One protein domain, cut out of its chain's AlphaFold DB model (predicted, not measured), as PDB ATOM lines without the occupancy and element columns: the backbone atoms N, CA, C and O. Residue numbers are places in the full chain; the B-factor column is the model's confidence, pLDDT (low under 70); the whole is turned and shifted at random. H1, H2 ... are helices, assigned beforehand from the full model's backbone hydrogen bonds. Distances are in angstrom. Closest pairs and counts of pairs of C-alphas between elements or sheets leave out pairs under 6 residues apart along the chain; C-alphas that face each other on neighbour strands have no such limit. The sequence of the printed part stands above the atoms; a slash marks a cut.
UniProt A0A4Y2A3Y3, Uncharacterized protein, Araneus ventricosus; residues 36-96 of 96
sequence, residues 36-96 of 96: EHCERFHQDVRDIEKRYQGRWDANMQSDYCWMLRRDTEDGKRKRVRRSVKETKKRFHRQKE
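This is residues 36 to 96 of the 96 residues of an uncharacterized protein of Araneus ventricosus (UniProt A0A4Y2A3Y3). Two longer helices, H1 and H2, make an open V, meeting near the end of H1 and the beginning of H2; the chain then folds back along a link with no named element to a short third helix, H3. Most of H3 and the last residues, 85 to 96, stick out as an arm from the end of H1. The printed part has 61 residues with three named helices, in the order H1, H2, H3, and no named strand; the class is all helix. It is only just loose, close to compact, with a radius of gyration of the C-alphas of 12.7 A and spans of 41 by 30 by 17 A.

H1, residues 36 to 52, is the longest helix. H2, residues 58 to 73, and H1 only just touch, with 3 pairs of C-alphas within 8 A; the closest C-alphas are those of Tyr 52 and Met 60, 6.9 A apart. H1 touches with residues 48 to 52 alone, and H2 with residues 60 to 64 alone. They form a helical hairpin, running opposite ways at a steep tilt of 41 degrees. H3, residues 84 to 93, is close to H1 but not clearly touching it: the closest C-alphas, of Arg 51 and Val 84, are 6.8 A apart. Their lines are only just about perpendicular, at 72 degrees. H2 and H3 are apart. In H1, H2 and H3 every O i to N i+4 pair is within hydrogen-bond range.

H1 begins at C-alpha 36 (190.903, 164.550, 176.412) and is 24.5 A long from first to last C-alpha. H2 measures 22.7 A and begins at C-alpha 58 (183.713, 162.663, 201.961). H3 measures 14.5 A and ends at C-alpha 93 (162.983, 163.022, 201.151).

The C-alphas farthest apart, of Glu 36 and Glu 96, are 41.5 A apart. The printed part has no cut; the link H1 to H2 is tight and H2 to H3 short. Residues 72 to 78 also stand free. Mean pLDDT of the printed part is 75.6, and residues 73 to 96 are under 70.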
ATOM      1  N   GLU A  36     192.346 164.264 176.364       86.12
ATOM      2  CA  GLU A  36     190.903 164.550 176.412       86.12
ATOM      3  C   GLU A  36     190.284 164.174 177.769       86.12
ATOM      4  O   GLU A  36     189.522 164.941 178.366       86.12
ATOM      5  N   HIS A  37     190.671 163.020 178.318       81.69
ATOM      6  CA  HIS A  37     190.223 162.594 179.643       81.69
ATOM      7  C   HIS A  37     190.732 163.507 180.767       81.69
ATOM      8  O   HIS A  37     190.006 163.755 181.732       81.69
ATOM      9  N   CYS A  38     191.950 164.038 180.641       83.94
ATOM     10  CA  CYS A  38     192.543 164.948 181.619       83.94
ATOM     11  C   CYS A  38     191.878 166.333 181.562       83.94
ATOM     12  O   CYS A  38     191.488 166.894 182.588       83.94
ATOM     13  N   GLU A  39     191.640 166.861 180.360       89.88
ATOM     14  CA  GLU A  39     190.890 168.104 180.176       89.88
ATOM     15  C   GLU A  39     189.477 167.996 180.755       89.88
ATOM     16  O   GLU A  39     189.001 168.910 181.441       89.88
ATOM     17  N   ARG A  40     188.812 166.854 180.541       87.88
ATOM     18  CA  ARG A  40     187.498 166.594 181.129       87.88
ATOM     19  C   ARG A  40     187.558 166.521 182.652       87.88
ATOM     20  O   ARG A  40     186.716 167.131 183.314       87.88
ATOM     21  N   PHE A  41     188.562 165.841 183.200       88.19
ATOM     22  CA  PHE A  41     188.805 165.772 184.639       88.19
ATOM     23  C   PHE A  41     188.903 167.171 185.258       88.19
ATOM     24  O   PHE A  41     188.192 167.472 186.217       88.19
ATOM     25  N   HIS A  42     189.698 168.068 184.667       90.25
ATOM     26  CA  HIS A  42     189.831 169.443 185.154       90.25
ATOM     27  C   HIS A  42     188.501 170.209 185.155       90.25
ATOM     28  O   HIS A  42     188.211 170.957 186.093       90.25
ATOM     29  N   GLN A  43     187.664 170.018 184.131       90.31
ATOM     30  CA  GLN A  43     186.344 170.648 184.073       90.31
ATOM     31  C   GLN A  43     185.402 170.122 185.159       90.31
ATOM     32  O   GLN A  43     184.726 170.919 185.816       90.31
ATOM     33  N   ASP A  44     185.351 168.803 185.350       89.25
ATOM     34  CA  ASP A  44     184.460 168.189 186.333       89.25
ATOM     35  C   ASP A  44     184.903 168.506 187.770       89.25
ATOM     36  O   ASP A  44     184.053 168.850 188.594       89.25
ATOM     37  N   VAL A  45     186.212 168.514 188.056       88.88
ATOM     38  CA  VAL A  45     186.760 168.953 189.353       88.88
ATOM     39  C   VAL A  45     186.365 170.397 189.642       88.88
ATOM     40  O   VAL A  45     185.757 170.657 190.679       88.88
ATOM     41  N   ARG A  46     186.584 171.320 188.698       90.25
ATOM     42  CA  ARG A  46     186.196 172.731 188.849       90.25
ATOM     43  C   ARG A  46     184.700 172.893 189.146       90.25
ATOM     44  O   ARG A  46     184.301 173.700 189.990       90.25
ATOM     45  N   ASP A  47     183.848 172.133 188.458       89.00
ATOM     46  CA  ASP A  47     182.394 172.175 188.653       89.00
ATOM     47  C   ASP A  47     181.971 171.622 190.028       89.00
ATOM     48  O   ASP A  47     180.956 172.059 190.585       89.00
ATOM     49  N   ILE A  48     182.694 170.646 190.581       88.44
ATOM     50  CA  ILE A  48     182.429 170.081 191.913       88.44
ATOM     51  C   ILE A  48     182.970 170.995 193.002       88.44
ATOM     52  O   ILE A  48     182.230 171.312 193.933       88.44
ATOM     53  N   GLU A  49     184.191 171.501 192.863       89.88
ATOM     54  CA  GLU A  49     184.766 172.480 193.788       89.88
ATOM     55  C   GLU A  49     183.846 173.691 193.942       89.88
ATOM     56  O   GLU A  49     183.559 174.117 195.061       89.88
ATOM     57  N   LYS A  50     183.280 174.195 192.836       90.38
ATOM     58  CA  LYS A  50     182.300 175.288 192.872       90.38
ATOM     59  C   LYS A  50     181.030 174.921 193.646       90.38
ATOM     60  O   LYS A  50     180.490 175.757 194.368       90.38
ATOM     61  N   ARG A  51     180.534 173.687 193.508       89.31
ATOM     62  CA  ARG A  51     179.335 173.201 194.221       89.31
ATOM     63  C   ARG A  51     179.565 173.069 195.723       89.31
ATOM     64  O   ARG A  51     178.657 173.362 196.502       89.31
ATOM     65  N   TYR A  52     180.768 172.668 196.112       89.56
ATOM     66  CA  TYR A  52     181.151 172.458 197.506       89.56
ATOM     67  C   TYR A  52     181.889 173.653 198.116       89.56
ATOM     68  O   TYR A  52     182.215 173.617 199.299       89.56
ATOM     69  N   GLN A  53     182.071 174.741 197.356       89.44
ATOM     70  CA  GLN A  53     182.769 175.960 197.780       89.44
ATOM     71  C   GLN A  53     184.197 175.668 198.272       89.44
ATOM     72  O   GLN A  53     184.629 176.201 199.289       89.44
ATOM     73  N   GLY A  54     184.900 174.765 197.583       85.69
ATOM     74  CA  GLY A  54     186.250 174.332 197.949       85.69
ATOM     75  C   GLY A  54     186.326 173.379 199.150       85.69
ATOM     76  O   GLY A  54     187.427 173.045 199.583       85.69
ATOM     77  N   ARG A  55     185.194 172.919 199.706       87.12
ATOM     78  CA  ARG A  55     185.195 171.892 200.760       87.12
ATOM     79  C   ARG A  55     185.431 170.506 200.170       87.12
ATOM     80  O   ARG A  55     184.539 169.958 199.536       87.12
ATOM     81  N   TRP A  56     186.584 169.924 200.468       85.56
ATOM     82  CA  TRP A  56     186.949 168.554 200.105       85.56
ATOM     83  C   TRP A  56     186.482 167.541 201.164       85.56
ATOM     84  O   TRP A  56     187.294 166.954 201.873       85.56
ATOM     85  N   ASP A  57     185.165 167.370 201.316       88.00
ATOM     86  CA  ASP A  57     184.587 166.400 202.258       88.00
ATOM     87  C   ASP A  57     184.313 165.025 201.611       88.00
ATOM     88  O   ASP A  57     184.346 164.856 200.389       88.00
ATOM     89  N   ALA A  58     184.037 164.011 202.440       89.81
ATOM     90  CA  ALA A  58     183.713 162.663 201.961       89.81
ATOM     91  C   ALA A  58     182.481 162.648 201.033       89.81
ATOM     92  O   ALA A  58     182.408 161.829 200.118       89.81
ATOM     93  N   ASN A  59     181.550 163.591 201.227       88.00
ATOM     94  CA  ASN A  59     180.361 163.725 200.388       88.00
ATOM     95  C   ASN A  59     180.707 164.264 198.991       88.00
ATOM     96  O   ASN A  59     180.088 163.873 198.007       88.00
ATOM     97  N   MET A  60     181.691 165.158 198.881       89.88
ATOM     98  CA  MET A  60     182.207 165.661 197.610       89.88
ATOM     99  C   MET A  60     182.839 164.525 196.807       89.88
ATOM    100  O   MET A  60     182.547 164.377 195.620       89.88
ATOM    101  N   GLN A  61     183.667 163.702 197.458       88.56
ATOM    102  CA  GLN A  61     184.292 162.546 196.813       88.56
ATOM    103  C   GLN A  61     183.250 161.500 196.395       88.56
ATOM    104  O   GLN A  61     183.306 161.005 195.269       88.56
ATOM    105  N   SER A  62     182.260 161.202 197.246       90.12
ATOM    106  CA  SER A  62     181.190 160.260 196.893       90.12
ATOM    107  C   SER A  62     180.345 160.758 195.723       90.12
ATOM    108  O   SER A  62     180.049 159.985 194.810       90.12
ATOM    109  N   ASP A  63     179.994 162.048 195.705       88.94
ATOM    110  CA  ASP A  63     179.233 162.650 194.609       88.94
ATOM    111  C   ASP A  63     180.049 162.693 193.312       88.94
ATOM    112  O   ASP A  63     179.484 162.504 192.232       88.94
ATOM    113  N   TYR A  64     181.368 162.891 193.393       89.56
ATOM    114  CA  TYR A  64     182.250 162.802 192.231       89.56
ATOM    115  C   TYR A  64     182.258 161.392 191.632       89.56
ATOM    116  O   TYR A  64     181.944 161.234 190.451       89.56
ATOM    117  N   CYS A  65     182.524 160.368 192.449       89.12
ATOM    118  CA  CYS A  65     182.500 158.969 192.017       89.12
ATOM    119  C   CYS A  65     181.131 158.578 191.439       89.12
ATOM    120  O   CYS A  65     181.054 157.885 190.422       89.12
ATOM    121  N   TRP A  66     180.043 159.060 192.046       88.19
ATOM    122  CA  TRP A  66     178.687 158.837 191.551       88.19
ATOM    123  C   TRP A  66     178.446 159.485 190.185       88.19
ATOM    124  O   TRP A  66     177.836 158.879 189.306       88.19
ATOM    125  N   MET A  67     178.918 160.715 189.977       85.88
ATOM    126  CA  MET A  67     178.814 161.366 188.673       85.88
ATOM    127  C   MET A  67     179.624 160.647 187.604       85.88
ATOM    128  O   MET A  67     179.082 160.421 186.526       85.88
ATOM    129  N   LEU A  68     180.858 160.251 187.919       85.00
ATOM    130  CA  LEU A  68     181.721 159.528 186.991       85.00
ATOM    131  C   LEU A  68     181.070 158.210 186.553       85.00
ATOM    132  O   LEU A  68     180.979 157.935 185.364       85.00
ATOM    133  N   ARG A  69     180.522 157.440 187.503       85.38
ATOM    134  CA  ARG A  69     179.830 156.177 187.211       85.38
ATOM    135  C   ARG A  69     178.635 156.361 186.274       85.38
ATOM    136  O   ARG A  69     178.462 155.571 185.352       85.38
ATOM    137  N   ARG A  70     177.830 157.409 186.481       80.12
ATOM    138  CA  ARG A  70     176.701 157.708 185.583       80.12
ATOM    139  C   ARG A  70     177.164 158.095 184.188       80.12
ATOM    140  O   ARG A  70     176.550 157.657 183.231       80.12
ATOM    141  N   ASP A  71     178.222 158.889 184.066       73.38
ATOM    142  CA  ASP A  71     178.715 159.317 182.755       73.38
ATOM    143  C   ASP A  71     179.276 158.121 181.946       73.38
ATOM    144  O   ASP A  71     179.145 158.106 180.724       73.38
ATOM    145  N   THR A  72     179.798 157.080 182.611       71.00
ATOM    146  CA  THR A  72     180.228 155.819 181.970       71.00
ATOM    147  C   THR A  72     179.057 154.899 181.585       71.00
ATOM    148  O   THR A  72     179.132 154.199 180.578       71.00
ATOM    149  N   GLU A  73     177.971 154.883 182.367       66.44
ATOM    150  CA  GLU A  73     176.786 154.036 182.127       66.44
ATOM    151  C   GLU A  73     175.765 154.687 181.154       66.44
ATOM    152  O   GLU A  73     175.095 153.993 180.385       66.44
ATOM    153  N   ASP A  74     175.649 156.021 181.140       52.44
ATOM    154  CA  ASP A  74     174.591 156.783 180.458       52.44
ATOM    155  C   ASP A  74     175.046 157.431 179.131       52.44
ATOM    156  O   ASP A  74     174.829 158.622 178.895       52.44
ATOM    157  N   GLY A  75     175.492 156.643 178.148       55.44
ATOM    158  CA  GLY A  75     175.526 157.108 176.745       55.44
ATOM    159  C   GLY A  75     174.147 157.535 176.180       55.44
ATOM    160  O   GLY A  75     174.047 157.920 175.017       55.44
ATOM    161  N   LYS A  76     173.056 157.443 176.966       48.16
ATOM    162  CA  LYS A  76     171.654 157.589 176.525       48.16
ATOM    163  C   LYS A  76     170.772 158.537 177.358       48.16
ATOM    164  O   LYS A  76     169.608 158.720 176.998       48.16
ATOM    165  N   ARG A  77     171.246 159.169 178.443       55.19
ATOM    166  CA  ARG A  77     170.398 160.053 179.281       55.19
ATOM    167  C   ARG A  77     170.948 161.471 179.420       55.19
ATOM    168  O   ARG A  77     172.085 161.695 179.809       55.19
ATOM    169  N   LYS A  78     170.087 162.459 179.134       51.88
ATOM    170  CA  LYS A  78     170.418 163.892 179.209       51.88
ATOM    171  C   LYS A  78     170.833 164.295 180.629       51.88
ATOM    172  O   LYS A  78     170.086 164.103 181.591       51.88
ATOM    173  N   ARG A  79     172.005 164.931 180.737       54.91
ATOM    174  CA  ARG A  79     172.565 165.511 181.968       54.91
ATOM    175  C   ARG A  79     171.638 166.611 182.500       54.91
ATOM    176  O   ARG A  79     171.681 167.746 182.036       54.91
ATOM    177  N   VAL A  80     170.810 166.303 183.498       58.75
ATOM    178  CA  VAL A  80     170.060 167.336 184.233       58.75
ATOM    179  C   VAL A  80     170.998 167.953 185.268       58.75
ATOM    180  O   VAL A  80     171.274 167.348 186.306       58.75
ATOM    181  N   ARG A  81     171.520 169.152 184.976       58.06
ATOM    182  CA  ARG A  81     172.244 169.979 185.951       58.06
ATOM    183  C   ARG A  81     171.251 170.438 187.018       58.06
ATOM    184  O   ARG A  81     170.367 171.234 186.727       58.06
ATOM    185  N   ARG A  82     171.380 169.910 188.237       63.00
ATOM    186  CA  ARG A  82     170.535 170.276 189.384       63.00
ATOM    187  C   ARG A  82     171.290 171.167 190.350       63.00
ATOM    188  O   ARG A  82     172.509 171.058 190.491       63.00
ATOM    189  N   SER A  83     170.557 172.047 191.018       60.91
ATOM    190  CA  SER A  83     171.136 172.941 192.017       60.91
ATOM    191  C   SER A  83     171.386 172.213 193.342       60.91
ATOM    192  O   SER A  83     170.676 171.272 193.697       60.91
ATOM    193  N   VAL A  84     172.350 172.700 194.132       60.31
ATOM    194  CA  VAL A  84     172.683 172.162 195.471       60.31
ATOM    195  C   VAL A  84     171.449 172.062 196.382       60.31
ATOM    196  O   VAL A  84     171.326 171.129 197.178       60.31
ATOM    197  N   LYS A  85     170.502 172.999 196.248       61.75
ATOM    198  CA  LYS A  85     169.241 173.005 197.003       61.75
ATOM    199  C   LYS A  85     168.355 171.807 196.653       61.75
ATOM    200  O   LYS A  85     167.729 171.237 197.540       61.75
ATOM    201  N   GLU A  86     168.303 171.417 195.384       61.78
ATOM    202  CA  GLU A  86     167.491 170.287 194.923       61.78
ATOM    203  C   GLU A  86     168.082 168.947 195.354       61.78
ATOM    204  O   GLU A  86     167.338 168.063 195.780       61.78
ATOM    205  N   THR A  87     169.411 168.809 195.319       61.25
ATOM    206  CA  THR A  87     170.087 167.587 195.776       61.25
ATOM    207  C   THR A  87     169.857 167.360 197.270       61.25
ATOM    208  O   THR A  87     169.434 166.274 197.668       61.25
ATOM    209  N   LYS A  88     170.019 168.407 198.093       62.69
ATOM    210  CA  LYS A  88     169.760 168.342 199.544       62.69
ATOM    211  C   LYS A  88     168.306 167.988 199.866       62.69
ATOM    212  O   LYS A  88     168.059 167.135 200.713       62.69
ATOM    213  N   LYS A  89     167.338 168.583 199.157       64.38
ATOM    214  CA  LYS A  89     165.907 168.268 199.330       64.38
ATOM    215  C   LYS A  89     165.591 166.794 199.072       64.38
ATOM    216  O   LYS A  89     164.752 166.229 199.764       64.38
ATOM    217  N   ARG A  90     166.239 166.165 198.088       60.56
ATOM    218  CA  ARG A  90     166.011 164.747 197.776       60.56
ATOM    219  C   ARG A  90     166.633 163.815 198.813       60.56
ATOM    220  O   ARG A  90     165.993 162.838 199.172       60.56
ATOM    221  N   PHE A  91     167.828 164.137 199.307       57.06
ATOM    222  CA  PHE A  91     168.461 163.373 200.387       57.06
ATOM    223  C   PHE A  91     167.595 163.333 201.649       57.06
ATOM    224  O   PHE A  91     167.473 162.280 202.264       57.06
ATOM    225  N   HIS A  92     166.952 164.448 202.004       59.22
ATOM    226  CA  HIS A  92     165.992 164.462 203.109       59.22
ATOM    227  C   HIS A  92     164.729 163.652 202.794       59.22
ATOM    228  O   HIS A  92     164.317 162.851 203.619       59.22
ATOM    229  N   ARG A  93     164.182 163.770 201.577       58.56
ATOM    230  CA  ARG A  93     162.983 163.022 201.151       58.56
ATOM    231  C   ARG A  93     163.194 161.505 201.009       58.56
ATOM    232  O   ARG A  93     162.226 160.774 200.933       58.56
ATOM    233  N   GLN A  94     164.434 161.031 200.881       55.00
ATOM    234  CA  GLN A  94     164.749 159.593 200.846       55.00
ATOM    235  C   GLN A  94     165.033 158.998 202.233       55.00
ATOM    236  O   GLN A  94     165.244 157.793 202.330       55.00
ATOM    237  N   LYS A  95     165.103 159.831 203.280       53.94
ATOM    238  CA  LYS A  95     165.253 159.395 204.676       53.94
ATOM    239  C   LYS A  95     163.921 159.325 205.435       53.94
ATOM    240  O   LYS A  95     163.926 158.838 206.561       53.94
ATOM    241  N   GLU A  96     162.843 159.831 204.839       49.22
ATOM    242  CA  GLU A  96     161.447 159.617 205.253       49.22
ATOM    243  C   GLU A  96     160.897 158.360 204.572       49.22
ATOM    244  O   GLU A  96     160.159 157.613 205.246       49.22
TER     245      GLU A  96